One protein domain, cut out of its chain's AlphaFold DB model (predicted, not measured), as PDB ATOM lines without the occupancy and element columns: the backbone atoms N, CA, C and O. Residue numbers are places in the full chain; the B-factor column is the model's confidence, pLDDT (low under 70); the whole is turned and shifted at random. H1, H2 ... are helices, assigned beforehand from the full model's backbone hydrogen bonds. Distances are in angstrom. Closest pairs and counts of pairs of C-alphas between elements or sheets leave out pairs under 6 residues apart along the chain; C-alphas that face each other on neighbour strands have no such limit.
ATOM      1  N   GLU A  94      14.549 -45.518  78.445       79.81
ATOM      2  CA  GLU A  94      13.987 -45.084  79.723       79.81
ATOM      3  C   GLU A  94      15.064 -44.616  80.694       79.81
ATOM      4  O   GLU A  94      14.884 -43.600  81.364       79.81
ATOM      5  N   ARG A  95      16.200 -45.317  80.710       80.56
ATOM      6  CA  ARG A  95      17.375 -44.906  81.476       80.56
ATOM      7  C   ARG A  95      17.894 -43.557  80.985       80.56
ATOM      8  O   ARG A  95      18.171 -42.685  81.800       80.56
ATOM      9  N   GLU A  96      17.938 -43.348  79.669       82.88
ATOM     10  CA  GLU A  96      18.351 -42.063  79.096       82.88
ATOM     11  C   GLU A  96      17.435 -40.903  79.503       82.88
ATOM     12  O   GLU A  96      17.911 -39.811  79.834       82.88
ATOM     13  N   ILE A  97      16.120 -41.137  79.550       85.19
ATOM     14  CA  ILE A  97      15.163 -40.133  80.024       85.19
ATOM     15  C   ILE A  97      15.375 -39.850  81.516       85.19
ATOM     16  O   ILE A  97      15.435 -38.685  81.910       85.19
ATOM     17  N   GLN A  98      15.528 -40.888  82.340       84.75
ATOM     18  CA  GLN A  98      15.728 -40.734  83.781       84.75
ATOM     19  C   GLN A  98      17.035 -40.000  84.108       84.75
ATOM     20  O   GLN A  98      17.022 -39.069  84.914       84.75
ATOM     21  N   ASP A  99      18.139 -40.356  83.452       85.56
ATOM     22  CA  ASP A  99      19.431 -39.682  83.604       85.56
ATOM     23  C   ASP A  99      19.336 -38.203  83.205       85.56
ATOM     24  O   ASP A  99      19.871 -37.327  83.890       85.56
ATOM     25  N   SER A 100      18.606 -37.910  82.123       87.25
ATOM     26  CA  SER A 100      18.356 -36.540  81.671       87.25
ATOM     27  C   SER A 100      17.541 -35.748  82.702       87.25
ATOM     28  O   SER A 100      17.916 -34.624  83.039       87.25
ATOM     29  N   CYS A 101      16.482 -36.336  83.275       88.31
ATOM     30  CA  CYS A 101      15.712 -35.731  84.371       88.31
ATOM     31  C   CYS A 101      16.592 -35.455  85.597       88.31
ATOM     32  O   CYS A 101      16.582 -34.350  86.140       88.31
ATOM     33  N   GLN A 102      17.390 -36.437  86.030       87.50
ATOM     34  CA  GLN A 102      18.301 -36.281  87.166       87.50
ATOM     35  C   GLN A 102      19.291 -35.142  86.934       87.50
ATOM     36  O   GLN A 102      19.506 -34.319  87.828       87.50
ATOM     37  N   ARG A 103      19.863 -35.060  85.728       87.62
ATOM     38  CA  ARG A 103      20.789 -33.988  85.375       87.62
ATOM     39  C   ARG A 103      20.097 -32.626  85.391       87.62
ATOM     40  O   ARG A 103      20.609 -31.711  86.025       87.62
ATOM     41  N   LEU A 104      18.911 -32.493  84.800       89.19
ATOM     42  CA  LEU A 104      18.138 -31.244  84.830       89.19
ATOM     43  C   LEU A 104      17.770 -30.813  86.256       89.19
ATOM     44  O   LEU A 104      17.876 -29.631  86.584       89.19
ATOM     45  N   ASN A 105      17.422 -31.753  87.137       90.00
ATOM     46  CA  ASN A 105      17.162 -31.462  88.549       90.00
ATOM     47  C   ASN A 105      18.415 -30.928  89.269       90.00
ATOM     48  O   ASN A 105      18.321 -29.985  90.055       90.00
ATOM     49  N   GLN A 106      19.601 -31.478  88.979       88.62
ATOM     50  CA  GLN A 106      20.870 -30.964  89.515       88.62
ATOM     51  C   GLN A 106      21.157 -29.536  89.036       88.62
ATOM     52  O   GLN A 106      21.556 -28.689  89.834       88.62
ATOM     53  N   LEU A 107      20.930 -29.261  87.749       90.06
ATOM     54  CA  LEU A 107      21.129 -27.934  87.161       90.06
ATOM     55  C   LEU A 107      20.110 -26.916  87.696       90.06
ATOM     56  O   LEU A 107      20.460 -25.772  87.968       90.06
ATOM     57  N   THR A 108      18.873 -27.351  87.942       91.19
ATOM     58  CA  THR A 108      17.836 -26.542  88.604       91.19
ATOM     59  C   THR A 108      18.262 -26.164  90.020       91.19
ATOM     60  O   THR A 108      18.149 -25.008  90.427       91.19
ATOM     61  N   LEU A 109      18.808 -27.123  90.777       90.25
ATOM     62  CA  LEU A 109      19.323 -26.860  92.119       90.25
ATOM     63  C   LEU A 109      20.500 -25.873  92.096       90.25
ATOM     64  O   LEU A 109      20.590 -25.021  92.978       90.25
ATOM     65  N   LEU A 110      21.373 -25.954  91.087       89.69
ATOM     66  CA  LEU A 110      22.458 -24.994  90.884       89.69
ATOM     67  C   LEU A 110      21.953 -23.585  90.576       89.69
ATOM     68  O   LEU A 110      22.432 -22.633  91.186       89.69
ATOM     69  N   ALA A 111      20.966 -23.450  89.688       91.56
ATOM     70  CA  ALA A 111      20.349 -22.159  89.396       91.56
ATOM     71  C   ALA A 111      19.761 -21.531  90.671       91.56
ATOM     72  O   ALA A 111      19.981 -20.356  90.968       91.56
ATOM     73  N   ARG A 112      19.087 -22.347  91.494       91.25
ATOM     74  CA  ARG A 112      18.550 -21.916  92.790       91.25
ATOM     75  C   ARG A 112      19.640 -21.545  93.796       91.25
ATOM     76  O   ARG A 112      19.462 -20.585  94.547       91.25
ATOM     77  N   TYR A 113      20.750 -22.279  93.813       90.06
ATOM     78  CA  TYR A 113      21.911 -21.937  94.628       90.06
ATOM     79  C   TYR A 113      22.452 -20.561  94.233       90.06
ATOM     80  O   TYR A 113      22.479 -19.679  95.079       90.06
ATOM     81  N   ILE A 114      22.762 -20.332  92.951       89.19
ATOM     82  CA  ILE A 114      23.300 -19.047  92.465       89.19
ATOM     83  C   ILE A 114      22.337 -17.898  92.761       89.19
ATOM     84  O   ILE A 114      22.755 -16.860  93.267       89.19
ATOM     85  N   LYS A 115      21.040 -18.094  92.514       90.44
ATOM     86  CA  LYS A 115      19.988 -17.132  92.862       90.44
ATOM     87  C   LYS A 115      20.010 -16.761  94.346       90.44
ATOM     88  O   LYS A 115      19.971 -15.582  94.682       90.44
ATOM     89  N   THR A 116      20.063 -17.761  95.223       87.44
ATOM     90  CA  THR A 116      20.057 -17.550  96.678       87.44
ATOM     91  C   THR A 116      21.354 -16.896  97.134       87.44
ATOM     92  O   THR A 116      21.331 -15.984  97.955       87.44
ATOM     93  N   SER A 117      22.487 -17.319  96.577       84.88
ATOM     94  CA  SER A 117      23.786 -16.709  96.828       84.88
ATOM     95  C   SER A 117      23.780 -15.236  96.437       84.88
ATOM     96  O   SER A 117      24.117 -14.403  97.268       84.88
ATOM     97  N   ALA A 118      23.298 -14.904  95.239       83.75
ATOM     98  CA  ALA A 118      23.246 -13.537  94.728       83.75
ATOM     99  C   ALA A 118      22.385 -12.588  95.573       83.75
ATOM    100  O   ALA A 118      22.724 -11.417  95.716       83.75
ATOM    101  N   GLN A 119      21.302 -13.090  96.170       81.44
ATOM    102  CA  GLN A 119      20.449 -12.314  97.078       81.44
ATOM    103  C   GLN A 119      21.113 -12.012  98.428       81.44
ATOM    104  O   GLN A 119      20.720 -11.060  99.096       81.44
ATOM    105  N   ASN A 120      22.109 -12.807  98.822       75.25
ATOM    106  CA  ASN A 120      22.831 -12.667 100.085       75.25
ATOM    107  C   ASN A 120      24.248 -12.095  99.895       75.25
ATOM    108  O   ASN A 120      25.039 -12.094 100.837       75.25
ATOM    109  N   LEU A 121      24.579 -11.602  98.693       71.19
ATOM    110  CA  LEU A 121      25.864 -10.958  98.428       71.19
ATOM    111  C   LEU A 121      25.927  -9.612  99.155       71.19
ATOM    112  O   LEU A 121      25.219  -8.661  98.825       71.19
ATOM    113  N   GLY A 122      26.809  -9.540 100.146       63.06
ATOM    114  CA  GLY A 122      27.142  -8.331 100.885       63.06
ATOM    115  C   GLY A 122      28.611  -8.348 101.309       63.06
ATOM    116  O   GLY A 122      29.229  -9.417 101.340       63.06
ATOM    117  N   PRO A 123      29.199  -7.182 101.631       53.09
ATOM    118  CA  PRO A 123      30.575  -7.123 102.108       53.09
ATOM    119  C   PRO A 123      30.730  -7.990 103.368       53.09
ATOM    120  O   PRO A 123      29.992  -7.813 104.336       53.09
ATOM    121  N   ASN A 124      31.693  -8.918 103.336       56.81
ATOM    122  CA  ASN A 124      32.024  -9.909 104.376       56.81
ATOM    123  C   ASN A 124      31.066 -11.103 104.544       56.81
ATOM    124  O   ASN A 124      31.185 -11.823 105.536       56.81
ATOM    125  N   HIS A 125      30.140 -11.354 103.611       66.19
ATOM    126  CA  HIS A 125      29.289 -12.543 103.697       66.19
ATOM    127  C   HIS A 125      29.924 -13.745 102.983       66.19
ATOM    128  O   HIS A 125      30.048 -13.769 101.757       66.19
ATOM    129  N   GLU A 126      30.303 -14.769 103.750       72.12
ATOM    130  CA  GLU A 126      30.652 -16.076 103.188       72.12
ATOM    131  C   GLU A 126      29.384 -16.776 102.688       72.12
ATOM    132  O   GLU A 126      28.360 -16.811 103.381       72.12
ATOM    133  N   LEU A 127      29.447 -17.314 101.469       76.19
ATOM    134  CA  LEU A 127      28.366 -18.115 100.907       76.19
ATOM    135  C   LEU A 127      28.360 -19.510 101.550       76.19
ATOM    136  O   LEU A 127      29.428 -20.095 101.740       76.19
ATOM    137  N   PRO A 128      27.177 -20.083 101.841       80.56
ATOM    138  CA  PRO A 128      27.095 -21.455 102.322       80.56
ATOM    139  C   PRO A 128      27.640 -22.418 101.267       80.56
ATOM    140  O   PRO A 128      27.434 -22.218 100.071       80.56
ATOM    141  N   SER A 129      28.277 -23.507 101.696       82.88
ATOM    142  CA  SER A 129      28.732 -24.527 100.749       82.88
ATOM    143  C   SER A 129      27.547 -25.145  99.991       82.88
ATOM    144  O   SER A 129      26.435 -25.264 100.516       82.88
ATOM    145  N   PHE A 130      27.770 -25.606  98.755       83.25
ATOM    146  CA  PHE A 130      26.705 -26.236  97.960       83.25
ATOM    147  C   PHE A 130      26.070 -27.442  98.678       83.25
ATOM    148  O   PHE A 130      24.863 -27.670  98.582       83.25
ATOM    149  N   LYS A 131      26.861 -28.194  99.453       83.62
ATOM    150  CA  LYS A 131      26.378 -29.321 100.262       83.62
ATOM    151  C   LYS A 131      25.449 -28.868 101.388       83.62
ATOM    152  O   LYS A 131      24.401 -29.479 101.584       83.62
ATOM    153  N   GLU A 132      25.804 -27.805 102.105       83.88
ATOM    154  CA  GLU A 132      24.947 -27.226 103.147       83.88
ATOM    155  C   GLU A 132      23.652 -26.672 102.566       83.88
ATOM    156  O   GLU A 132      22.577 -26.899 103.121       83.88
ATOM    157  N   PHE A 133      23.745 -25.989 101.426       85.56
ATOM    158  CA  PHE A 133      22.577 -25.494 100.713       85.56
ATOM    159  C   PHE A 133      21.650 -26.640 100.296       85.56
ATOM    160  O   PHE A 133      20.447 -26.590 100.558       85.56
ATOM    161  N   LYS A 134      22.207 -27.706  99.709       84.06
ATOM    162  CA  LYS A 134      21.456 -28.900  99.304       84.06
ATOM    163  C   LYS A 134      20.787 -29.597 100.492       84.06
ATOM    164  O   LYS A 134      19.675 -30.080 100.342       84.06
ATOM    165  N   ALA A 135      21.434 -29.641 101.656       82.75
ATOM    166  CA  ALA A 135      20.861 -30.248 102.858       82.75
ATOM    167  C   ALA A 135      19.690 -29.438 103.445       82.75
ATOM    168  O   ALA A 135      18.794 -30.014 104.057       82.75
ATOM    169  N   LYS A 136      19.696 -28.110 103.269       81.62
ATOM    170  CA  LYS A 136      18.654 -27.201 103.778       81.62
ATOM    171  C   LYS A 136      17.506 -26.973 102.793       81.62
ATOM    172  O   LYS A 136      16.423 -26.571 103.205       81.62
ATOM    173  N   THR A 137      17.743 -27.196 101.504       78.06
ATOM    174  CA  THR A 137      16.775 -26.906 100.441       78.06
ATOM    175  C   THR A 137      15.972 -28.149 100.091       78.06
ATOM    176  O   THR A 137      16.528 -29.143  99.629       78.06
ATOM    177  N   THR A 138      14.649 -28.071 100.212       71.50
ATOM    178  CA  THR A 138      13.746 -29.058  99.620       71.50
ATOM    179  C   THR A 138      13.507 -28.699  98.152       71.50
ATOM    180  O   THR A 138      12.878 -27.695  97.810       71.50
ATOM    181  N   LEU A 139      14.076 -29.498  97.250       73.19
ATOM    182  CA  LEU A 139      13.710 -29.501  95.839       73.19
ATOM    183  C   LEU A 139      13.097 -30.865  95.545       73.19
ATOM    184  O   LEU A 139      13.829 -31.847  95.432       73.19
ATOM    185  N   ASP A 140      11.772 -30.917  95.425       76.38
ATOM    186  CA  ASP A 140      11.102 -32.139  94.980       76.38
ATOM    187  C   ASP A 140      11.585 -32.461  93.561       76.38
ATOM    188  O   ASP A 140      11.442 -31.600  92.685       76.38
ATOM    189  N   PRO A 141      12.225 -33.618  93.328       76.38
ATOM    190  CA  PRO A 141      12.795 -33.940  92.028       76.38
ATOM    191  C   PRO A 141      11.684 -34.177  91.008       76.38
ATOM    192  O   PRO A 141      10.732 -34.903  91.290       76.38
ATOM    193  N   GLU A 142      11.831 -33.611  89.807       82.56
ATOM    194  CA  GLU A 142      10.927 -33.947  88.711       82.56
ATOM    195  C   GLU A 142      11.364 -35.218  88.004       82.56
ATOM    196  O   GLU A 142      12.499 -35.336  87.537       82.56
ATOM    197  N   ASN A 143      10.430 -36.158  87.887       80.44
ATOM    198  CA  ASN A 143      10.652 -37.429  87.198       80.44
ATOM    199  C   ASN A 143      10.116 -37.411  85.760       80.44
ATOM    200  O   ASN A 143      10.360 -38.344  84.997       80.44
ATOM    201  N   CYS A 144       9.380 -36.361  85.389       82.75
ATOM    202  CA  CYS A 144       8.892 -36.109  84.042       82.75
ATOM    203  C   CYS A 144       9.881 -35.203  83.300       82.75
ATOM    204  O   CYS A 144      10.171 -34.105  83.765       82.75
ATOM    205  N   LEU A 145      10.370 -35.629  82.131       84.88
ATOM    206  CA  LEU A 145      11.383 -34.871  81.389       84.88
ATOM    207  C   LEU A 145      10.866 -33.512  80.903       84.88
ATOM    208  O   LEU A 145      11.590 -32.524  80.974       84.88
ATOM    209  N   VAL A 146       9.606 -33.439  80.461       83.62
ATOM    210  CA  VAL A 146       8.997 -32.170  80.029       83.62
ATOM    211  C   VAL A 146       8.917 -31.190  81.198       83.62
ATOM    212  O   VAL A 146       9.315 -30.033  81.060       83.62
ATOM    213  N   GLU A 147       8.440 -31.648  82.355       85.12
ATOM    214  CA  GLU A 147       8.320 -30.802  83.545       85.12
ATOM    215  C   GLU A 147       9.692 -30.454  84.137       85.12
ATOM    216  O   GLU A 147       9.904 -29.312  84.533       85.12
ATOM    217  N   ALA A 148      10.669 -31.364  84.086       88.69
ATOM    218  CA  ALA A 148      12.047 -31.085  84.481       88.69
ATOM    219  C   ALA A 148      12.676 -29.973  83.622       88.69
ATOM    220  O   ALA A 148      13.327 -29.080  84.162       88.69
ATOM    221  N   ILE A 149      12.449 -29.978  82.299       88.31
ATOM    222  CA  ILE A 149      12.930 -28.917  81.396       88.31
ATOM    223  C   ILE A 149      12.242 -27.583  81.699       88.31
ATOM    224  O   ILE A 149      12.920 -26.557  81.776       88.31
ATOM    225  N   LYS A 150      10.915 -27.579  81.886       87.88
ATOM    226  CA  LYS A 150      10.165 -26.358  82.223       87.88
ATOM    227  C   LYS A 150      10.626 -25.772  83.554       87.88
ATOM    228  O   LYS A 150      10.963 -24.597  83.620       87.88
ATOM    229  N   ARG A 151      10.720 -26.605  84.589       90.12
ATOM    230  CA  ARG A 151      11.146 -26.196  85.929       90.12
ATOM    231  C   ARG A 151      12.578 -25.673  85.943       90.12
ATOM    232  O   ARG A 151      12.848 -24.663  86.589       90.12
ATOM    233  N   PHE A 152      13.474 -26.318  85.197       92.12
ATOM    234  CA  PHE A 152      14.823 -25.813  84.962       92.12
ATOM    235  C   PHE A 152      14.794 -24.418  84.323       92.12
ATOM    236  O   PHE A 152      15.411 -23.488  84.839       92.12
ATOM    237  N   ALA A 153      14.050 -24.258  83.225       91.00
ATOM    238  CA  ALA A 153      13.956 -22.993  82.507       91.00
ATOM    239  C   ALA A 153      13.368 -21.864  83.368       91.00
ATOM    240  O   ALA A 153      13.879 -20.744  83.333       91.00
ATOM    241  N   ASP A 154      12.335 -22.158  84.158       91.94
ATOM    242  CA  ASP A 154      11.689 -21.199  85.054       91.94
ATOM    243  C   ASP A 154      12.621 -20.772  86.200       91.94
ATOM    244  O   ASP A 154      12.676 -19.591  86.556       91.94
ATOM    245  N   GLU A 155      13.388 -21.705  86.777       93.81
ATOM    246  CA  GLU A 155      14.339 -21.373  87.843       93.81
ATOM    247  C   GLU A 155      15.533 -20.576  87.303       93.81
ATOM    248  O   GLU A 155      15.943 -19.613  87.949       93.81
ATOM    249  N   VAL A 156      16.048 -20.897  86.109       93.00
ATOM    250  CA  VAL A 156      17.099 -20.098  85.452       93.00
ATOM    251  C   VAL A 156      16.588 -18.694  85.122       93.00
ATOM    252  O   VAL A 156      17.263 -17.721  85.441       93.00
ATOM    253  N   GLU A 157      15.360 -18.541  84.617       93.31
ATOM    254  CA  GLU A 157      14.752 -17.214  84.430       93.31
ATOM    255  C   GLU A 157      14.633 -16.442  85.753       93.31
ATOM    256  O   GLU A 157      14.854 -15.230  85.822       93.31
ATOM    257  N   SER A 158      14.247 -17.131  86.827       93.31
ATOM    258  CA  SER A 158      14.157 -16.518  88.148       93.31
ATOM    259  C   SER A 158      15.529 -16.136  88.703       93.31
ATOM    260  O   SER A 158      15.618 -15.138  89.424       93.31
ATOM    261  N   MET A 159      16.566 -16.924  88.412       93.88
ATOM    262  CA  MET A 159      17.954 -16.640  88.759       93.88
ATOM    263  C   MET A 159      18.430 -15.386  88.028       93.88
ATOM    264  O   MET A 159      18.839 -14.446  88.702       93.88
ATOM    265  N   GLU A 160      18.284 -15.317  86.702       92.06
ATOM    266  CA  GLU A 160      18.630 -14.144  85.880       92.06
ATOM    267  C   GLU A 160      18.035 -12.850  86.454       92.06
ATOM    268  O   GLU A 160      18.727 -11.851  86.624       92.06
ATOM    269  N   LYS A 161      16.754 -12.881  86.842       91.50
ATOM    270  CA  LYS A 161      16.063 -11.720  87.433       91.50
ATOM    271  C   LYS A 161      16.566 -11.332  88.825       91.50
ATOM    272  O   LYS A 161      16.358 -10.196  89.241       91.50
ATOM    273  N   SER A 162      17.149 -12.272  89.563       89.25
ATOM    274  CA  SER A 162      17.628 -12.049  90.935       89.25
ATOM    275  C   SER A 162      19.094 -11.617  90.974       89.25
ATOM    276  O   SER A 162      19.500 -10.905  91.891       89.25
ATOM    277  N   VAL A 163      19.892 -12.033  89.990       88.31
ATOM    278  CA  VAL A 163      21.312 -11.689  89.878       88.31
ATOM    279  C   VAL A 163      21.446 -10.325  89.190       88.31
ATOM    280  O   VAL A 163      21.690 -10.228  87.993       88.31
ATOM    281  N   LEU A 164      21.289  -9.243  89.957       85.50
ATOM    282  CA  LEU A 164      21.375  -7.872  89.424       85.50
ATOM    283  C   LEU A 164      22.791  -7.492  88.955       85.50
ATOM    284  O   LEU A 164      22.946  -6.684  88.040       85.50
ATOM    285  N   PHE A 165      23.820  -8.081  89.572       86.31
ATOM    286  CA  PHE A 165      25.228  -7.816  89.272       86.31
ATOM    287  C   PHE A 165      26.008  -9.131  89.108       86.31
ATOM    288  O   PHE A 165      26.702  -9.548  90.036       86.31
ATOM    289  N   PRO A 166      25.936  -9.792  87.934       86.19
ATOM    290  CA  PRO A 166      26.564 -11.100  87.715       86.19
ATOM    291  C   PRO A 166      28.067 -11.138  87.998       86.19
ATOM    292  O   PRO A 166      28.571 -12.153  88.461       86.19
ATOM    293  N   ARG A 167      28.789 -10.027  87.793       86.44
ATOM    294  CA  ARG A 167      30.243  -9.959  88.034       86.44
ATOM    295  C   ARG A 167      30.659 -10.246  89.475       86.44
ATOM    296  O   ARG A 167      31.771 -10.698  89.685       86.44
ATOM    297  N   LEU A 168      29.774 -10.053  90.451       84.75
ATOM    298  CA  LEU A 168      30.066 -10.409  91.844       84.75
ATOM    299  C   LEU A 168      30.213 -11.929  92.049       84.75
ATOM    300  O   LEU A 168      30.711 -12.364  93.077       84.75
ATOM    301  N   LEU A 169      29.772 -12.745  91.088       84.94
ATOM    302  CA  LEU A 169      29.917 -14.201  91.117       84.94
ATOM    303  C   LEU A 169      31.316 -14.675  90.682       84.94
ATOM    304  O   LEU A 169      31.629 -15.852  90.850       84.94
ATOM    305  N   GLU A 170      32.143 -13.792  90.115       85.81
ATOM    306  CA  GLU A 170      33.500 -14.113  89.650       85.81
ATOM    307  C   GLU A 170      34.438 -14.466  90.816       85.81
ATOM    308  O   GLU A 170      35.287 -15.346  90.686       85.81
ATOM    309  N   ASP A 171      34.208 -13.862  91.984       82.31
ATOM    310  CA  ASP A 171      35.011 -14.064  93.196       82.31
ATOM    311  C   ASP A 171      34.780 -15.434  93.868       82.31
ATOM    312  O   ASP A 171      35.490 -15.804  94.806       82.31
ATOM    313  N   TYR A 172      33.796 -16.207  93.401       82.31
ATOM    314  CA  TYR A 172      33.408 -17.480  94.002       82.31
ATOM    315  C   TYR A 172      33.740 -18.652  93.079       82.31
ATOM    316  O   TYR A 172      33.166 -18.801  91.997       82.31
ATOM    317  N   SER A 173      34.644 -19.524  93.531       82.00
ATOM    318  CA  SER A 173      35.054 -20.719  92.795       82.00
ATOM    319  C   SER A 173      34.000 -21.823  92.819       82.00
ATOM    320  O   SER A 173      33.292 -22.028  93.810       82.00
ATOM    321  N   VAL A 174      33.947 -22.597  91.737       78.50
ATOM    322  CA  VAL A 174      33.198 -23.857  91.692       78.50
ATOM    323  C   VAL A 174      33.979 -24.915  92.472       78.50
ATOM    324  O   VAL A 174      35.130 -25.208  92.160       78.50
ATOM    325  N   ASN A 175      33.353 -25.504  93.490       72.38
ATOM    326  CA  ASN A 175      33.976 -26.542  94.317       72.38
ATOM    327  C   ASN A 175      33.641 -27.945  93.780       72.38
ATOM    328  O   ASN A 175      32.586 -28.136  93.175       72.38
ATOM    329  N   GLU A 176      34.461 -28.959  94.095       61.66
ATOM    330  CA  GLU A 176      34.281 -30.364  93.651       61.66
ATOM    331  C   GLU A 176      32.902 -30.969  93.971       61.66
ATOM    332  O   GLU A 176      32.470 -31.939  93.355       61.66
ATOM    333  N   GLN A 177      32.197 -30.395  94.947       69.50
ATOM    334  CA  GLN A 177      30.888 -30.855  95.409       69.50
ATOM    335  C   GLN A 177      29.718 -30.336  94.554       69.50
ATOM    336  O   GLN A 177      28.578 -30.754  94.774       69.50
ATOM    337  N   MET A 178      29.968 -29.414  93.618       77.06
ATOM    338  CA  MET A 178      28.962 -28.905  92.683       77.06
ATOM    339  C   MET A 178      28.839 -29.842  91.471       77.06
ATOM    340  O   MET A 178      29.823 -30.472  91.080       77.06
ATOM    341  N   PRO A 179      27.652 -29.952  90.843       74.06
ATOM    342  CA  PRO A 179      27.513 -30.646  89.573       74.06
ATOM    343  C   PRO A 179      28.487 -30.049  88.556       74.06
ATOM    344  O   PRO A 179      28.374 -28.884  88.184       74.06
ATOM    345  N   GLN A 180      29.457 -30.856  88.137       69.75
ATOM    346  CA  GLN A 180      30.514 -30.400  87.246       69.75
ATOM    347  C   GLN A 180      29.948 -30.134  85.850       69.75
ATOM    348  O   GLN A 180      29.205 -30.960  85.311       69.75
ATOM    349  N   PHE A 181      30.292 -28.980  85.289       67.06
ATOM    350  CA  PHE A 181      30.310 -28.752  83.845       67.06
ATOM    351  C   PHE A 181      31.689 -29.180  83.314       67.06
ATOM    352  O   PHE A 181      32.529 -29.611  84.106       67.06
ATOM    353  N   ASP A 182      31.930 -29.101  82.005       61.91
ATOM    354  CA  ASP A 182      33.278 -29.328  81.459       61.91
ATOM    355  C   ASP A 182      34.345 -28.489  82.190       61.91
ATOM    356  O   ASP A 182      34.027 -27.471  82.812       61.91
ATOM    357  N   GLU A 183      35.621 -28.882  82.063       59.88
ATOM    358  CA  GLU A 183      36.809 -28.308  82.742       59.88
ATOM    359  C   GLU A 183      36.973 -26.773  82.625       59.88
ATOM    360  O   GLU A 183      37.861 -26.175  83.235       59.88
ATOM    361  N   GLN A 184      36.132 -26.117  81.830       65.25
ATOM    362  CA  GLN A 184      36.146 -24.686  81.562       65.25
ATOM    363  C   GLN A 184      35.430 -23.845  82.633       65.25
ATOM    364  O   GLN A 184      35.761 -22.670  82.766       65.25
ATOM    365  N   ALA A 185      34.489 -24.404  83.405       77.12
ATOM    366  CA  ALA A 185      33.751 -23.645  84.421       77.12
ATOM    367  C   ALA A 185      34.536 -23.558  85.738       77.12
ATOM    368  O   ALA A 185      34.619 -24.536  86.481       77.12
ATOM    369  N   LYS A 186      35.105 -22.386  86.042       82.12
ATOM    370  CA  LYS A 186      35.935 -22.173  87.242       82.12
ATOM    371  C   LYS A 186      35.227 -21.350  88.310       82.12
ATOM    372  O   LYS A 186      35.488 -21.541  89.496       82.12
ATOM    373  N   THR A 187      34.324 -20.465  87.901       87.38
ATOM    374  CA  THR A 187      33.623 -19.514  88.771       87.38
ATOM    375  C   THR A 187      32.107 -19.706  88.732       87.38
ATOM    376  O   THR A 187      31.557 -20.311  87.806       87.38
ATOM    377  N   LEU A 188      31.397 -19.166  89.728       86.88
ATOM    378  CA  LEU A 188      29.931 -19.123  89.702       86.88
ATOM    379  C   LEU A 188      29.398 -18.261  88.549       86.88
ATOM    380  O   LEU A 188      28.296 -18.523  88.068       86.88
ATOM    381  N   LEU A 189      30.175 -17.277  88.079       88.81
ATOM    382  CA  LEU A 189      29.853 -16.505  86.880       88.81
ATOM    383  C   LEU A 189      29.867 -17.390  85.625       88.81
ATOM    384  O   LEU A 189      28.934 -17.319  84.826       88.81
ATOM    385  N   ASP A 190      30.866 -18.263  85.476       87.88
ATOM    386  CA  ASP A 190      30.915 -19.206  84.351       87.88
ATOM    387  C   ASP A 190      29.680 -20.111  84.361       87.88
ATOM    388  O   ASP A 190      29.006 -20.276  83.346       87.88
ATOM    389  N   VAL A 191      29.330 -20.648  85.534       88.69
ATOM    390  CA  VAL A 191      28.137 -21.491  85.696       88.69
ATOM    391  C   VAL A 191      26.858 -20.718  85.375       88.69
ATOM    392  O   VAL A 191      25.991 -21.253  84.688       88.69
ATOM    393  N   PHE A 192      26.739 -19.466  85.824       89.88
ATOM    394  CA  PHE A 192      25.600 -18.601  85.511       89.88
ATOM    395  C   PHE A 192      25.400 -18.472  83.992       89.88
ATOM    396  O   PHE A 192      24.324 -18.795  83.489       89.88
ATOM    397  N   VAL A 193      26.458 -18.120  83.252       89.69
ATOM    398  CA  VAL A 193      26.413 -17.968  81.787       89.69
ATOM    399  C   VAL A 193      26.092 -19.296  81.086       89.69
ATOM    400  O   VAL A 193      25.332 -19.330  80.114       89.69
ATOM    401  N   LEU A 194      26.637 -20.417  81.573       88.56
ATOM    402  CA  LEU A 194      26.348 -21.742  81.012       88.56
ATOM    403  C   LEU A 194      24.876 -22.127  81.193       88.56
ATOM    404  O   LEU A 194      24.281 -22.687  80.271       88.56
ATOM    405  N   LEU A 195      24.275 -21.812  82.344       90.44
ATOM    406  CA  LEU A 195      22.860 -22.071  82.615       90.44
ATOM    407  C   LEU A 195      21.942 -21.221  81.722       90.44
ATOM    408  O   LEU A 195      20.978 -21.760  81.173       90.44
ATOM    409  N   GLU A 196      22.258 -19.938  81.512       89.94
ATOM    410  CA  GLU A 196      21.527 -19.057  80.581       89.94
ATOM    411  C   GLU A 196      21.574 -19.595  79.145       89.94
ATOM    412  O   GLU A 196      20.546 -19.720  78.464       89.94
ATOM    413  N   LYS A 197      22.773 -19.979  78.687       86.81
ATOM    414  CA  LYS A 197      22.962 -20.577  77.362       86.81
ATOM    415  C   LYS A 197      22.180 -21.883  77.235       86.81
ATOM    416  O   LYS A 197      21.502 -22.094  76.232       86.81
ATOM    417  N   LEU A 198      22.222 -22.736  78.259       86.19
ATOM    418  CA  LEU A 198      21.506 -24.009  78.274       86.19
ATOM    419  C   LEU A 198      19.986 -23.816  78.201       86.19
ATOM    420  O   LEU A 198      19.327 -24.477  77.398       86.19
ATOM    421  N   ARG A 199      19.425 -22.890  78.989       88.12
ATOM    422  CA  ARG A 199      18.000 -22.525  78.917       88.12
ATOM    423  C   ARG A 199      17.631 -22.044  77.519       88.12
ATOM    424  O   ARG A 199      16.627 -22.488  76.966       88.12
ATOM    425  N   THR A 200      18.452 -21.169  76.943       84.12
ATOM    426  CA  THR A 200      18.220 -20.632  75.601       84.12
ATOM    427  C   THR A 200      18.187 -21.757  74.567       84.12
ATOM    428  O   THR A 200      17.219 -21.853  73.821       84.12
ATOM    429  N   GLU A 201      19.160 -22.664  74.556       80.88
ATOM    430  CA  GLU A 201      19.209 -23.776  73.593       80.88
ATOM    431  C   GLU A 201      18.038 -24.762  73.746       80.88
ATOM    432  O   GLU A 201      17.441 -25.178  72.750       80.88
ATOM    433  N   LEU A 202      17.644 -25.091  74.984       80.19
ATOM    434  CA  LEU A 202      16.511 -25.990  75.244       80.19
ATOM    435  C   LEU A 202      15.171 -25.417  74.754       80.19
ATOM    436  O   LEU A 202      14.303 -26.175  74.312       80.19
ATOM    437  N   LEU A 203      14.997 -24.092  74.811       79.75
ATOM    438  CA  LEU A 203      13.746 -23.422  74.445       79.75
ATOM    439  C   LEU A 203      13.702 -22.932  72.990       79.75
ATOM    440  O   LEU A 203      12.636 -22.957  72.372       79.75
ATOM    441  N   SER A 204      14.836 -22.492  72.437       71.62
ATOM    442  CA  SER A 204      14.891 -21.760  71.160       71.62
ATOM    443  C   SER A 204      14.904 -22.659  69.924       71.62
ATOM    444  O   SER A 204      14.677 -22.161  68.825       71.62
ATOM    445  N   GLY A 205      15.163 -23.965  70.074       60.50
ATOM    446  CA  GLY A 205      15.147 -24.914  68.954       60.50
ATOM    447  C   GLY A 205      16.155 -24.578  67.851       60.50
ATOM    448  O   GLY A 205      15.801 -24.545  66.673       60.50
ATOM    449  N   SER A 206      17.407 -24.289  68.225       58.25
ATOM    450  CA  SER A 206      18.483 -24.031  67.262       58.25
ATOM    451  C   SER A 206      18.681 -25.227  66.323       58.25
ATOM    452  O   SER A 206      18.749 -26.374  66.765       58.25
ATOM    453  N   ARG A 207      18.848 -24.962  65.015       51.78
ATOM    454  CA  ARG A 207      19.225 -25.988  64.016       51.78
ATOM    455  C   ARG A 207      20.577 -26.641  64.329       51.78
ATOM    456  O   ARG A 207      20.812 -27.765  63.906       51.78
ATOM    457  N   ASN A 208      21.423 -25.937  65.082       57.03
ATOM    458  CA  ASN A 208      22.714 -26.401  65.570       57.03
ATOM    459  C   ASN A 208      22.648 -26.520  67.097       57.03
ATOM    460  O   ASN A 208      23.368 -25.814  67.799       57.03
ATOM    461  N   PHE A 209      21.730 -27.354  67.593       61.06
ATOM    462  CA  PHE A 209      21.589 -27.665  69.014       61.06
ATOM    463  C   PHE A 209      22.961 -28.056  69.574       61.06
ATOM    464  O   PHE A 209      23.508 -29.086  69.192       61.06
ATOM    465  N   GLN A 210      23.549 -27.214  70.421       63.25
ATOM    466  CA  GLN A 210      24.832 -27.475  71.073       63.25
ATOM    467  C   GLN A 210      24.717 -27.045  72.524       63.25
ATOM    468  O   GLN A 210      24.741 -25.853  72.836       63.25
ATOM    469  N   LEU A 211      24.584 -28.025  73.418       64.88
ATOM    470  CA  LEU A 211      24.515 -27.716  74.837       64.88
ATOM    471  C   LEU A 211      25.929 -27.582  75.406       64.88
ATOM    472  O   LEU A 211      26.805 -28.372  75.061       64.88
ATOM    473  N   PRO A 212      26.142 -26.623  76.320       66.12
ATOM    474  CA  PRO A 212      27.402 -26.481  77.049       66.12
ATOM    475  C   PRO A 212      27.727 -27.661  77.985       66.12
ATOM    476  O   PRO A 212      28.809 -27.703  78.556       66.12
ATOM    477  N   ASP A 213      26.798 -28.601  78.170       74.31
ATOM    478  CA  ASP A 213      26.994 -29.843  78.915       74.31
ATOM    479  C   ASP A 213      27.057 -31.013  77.919       74.31
ATOM    480  O   ASP A 213      26.007 -31.392  77.393       74.31
ATOM    481  N   PRO A 214      28.237 -31.600  77.637       76.25
ATOM    482  CA  PRO A 214      28.374 -32.646  76.622       76.25
ATOM    483  C   PRO A 214      27.586 -33.914  76.946       76.25
ATOM    484  O   PRO A 214      27.042 -34.552  76.045       76.25
TER     485      PRO A 214
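Overview. This is residues 94 to 214 of the 248 residues of an uncharacterized protein of Pocillopora damicornis (UniProt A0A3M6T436). Two long helices, H1 and H3, lie side by side and run the same way, and a third, H5, crosses over both; the three centres make a triangle. The short H2 lies on the side of H1 away from H5, the small H4 sits beside the first residues of H5, and residues 170 to 187 make a long loop between H4 and H5. The printed part has 121 residues with five named helices, H1 to H5 in order, and no named strand; its class is all helix. It is compact, with a radius of gyration of the C-alphas of 14.1 A and spans of 46 by 31 by 27 A.

Arrangement. H1, residues 94 to 119, touches H3, residues 145 to 162, at a shallow tilt of 13 degrees, the same way; their closest C-alphas, of Lys 115 and Met 159, are 4.6 A apart. With residues 109 to 113 alone H1 only just touches H2, residues 130 to 136, with 3 pairs of C-alphas within 8 A, the closest those of Tyr 113 and Phe 133 at 7.1 A; they are about perpendicular, at 89 degrees. H5, residues 188 to 204, touches H3 at a steep tilt of 49 degrees, opposite ways, the closest C-alphas being those of Ala 153 and Arg 199 at 5.4 A. H4, residues 166 to 169, touches H5, with the C-alphas of Leu 169 and Leu 189 closest at 4.8 A. H2 and H5 are apart. In H1, H2, H3 and H5 every O i to N i+4 pair is within hydrogen-bond range; H4 is too short for one.

Along the chain. H1 begins at C-alpha 94, (13.987, -45.084, 79.723), and is 37.6 A long. H3 is 25.5 A long, and H5 is 24.0 A, ending at C-alpha 204, (14.891, -21.760, 71.160).

Size, cuts and confidence. The C-alphas farthest apart, of Glu 94 and Pro 123, are 47.1 A apart. The printed part has no cut, and the link from H4 to H5 is long. Residues 122 to 125, 176 to 177, 180 to 184 and 205 to 212 have pLDDT under 70.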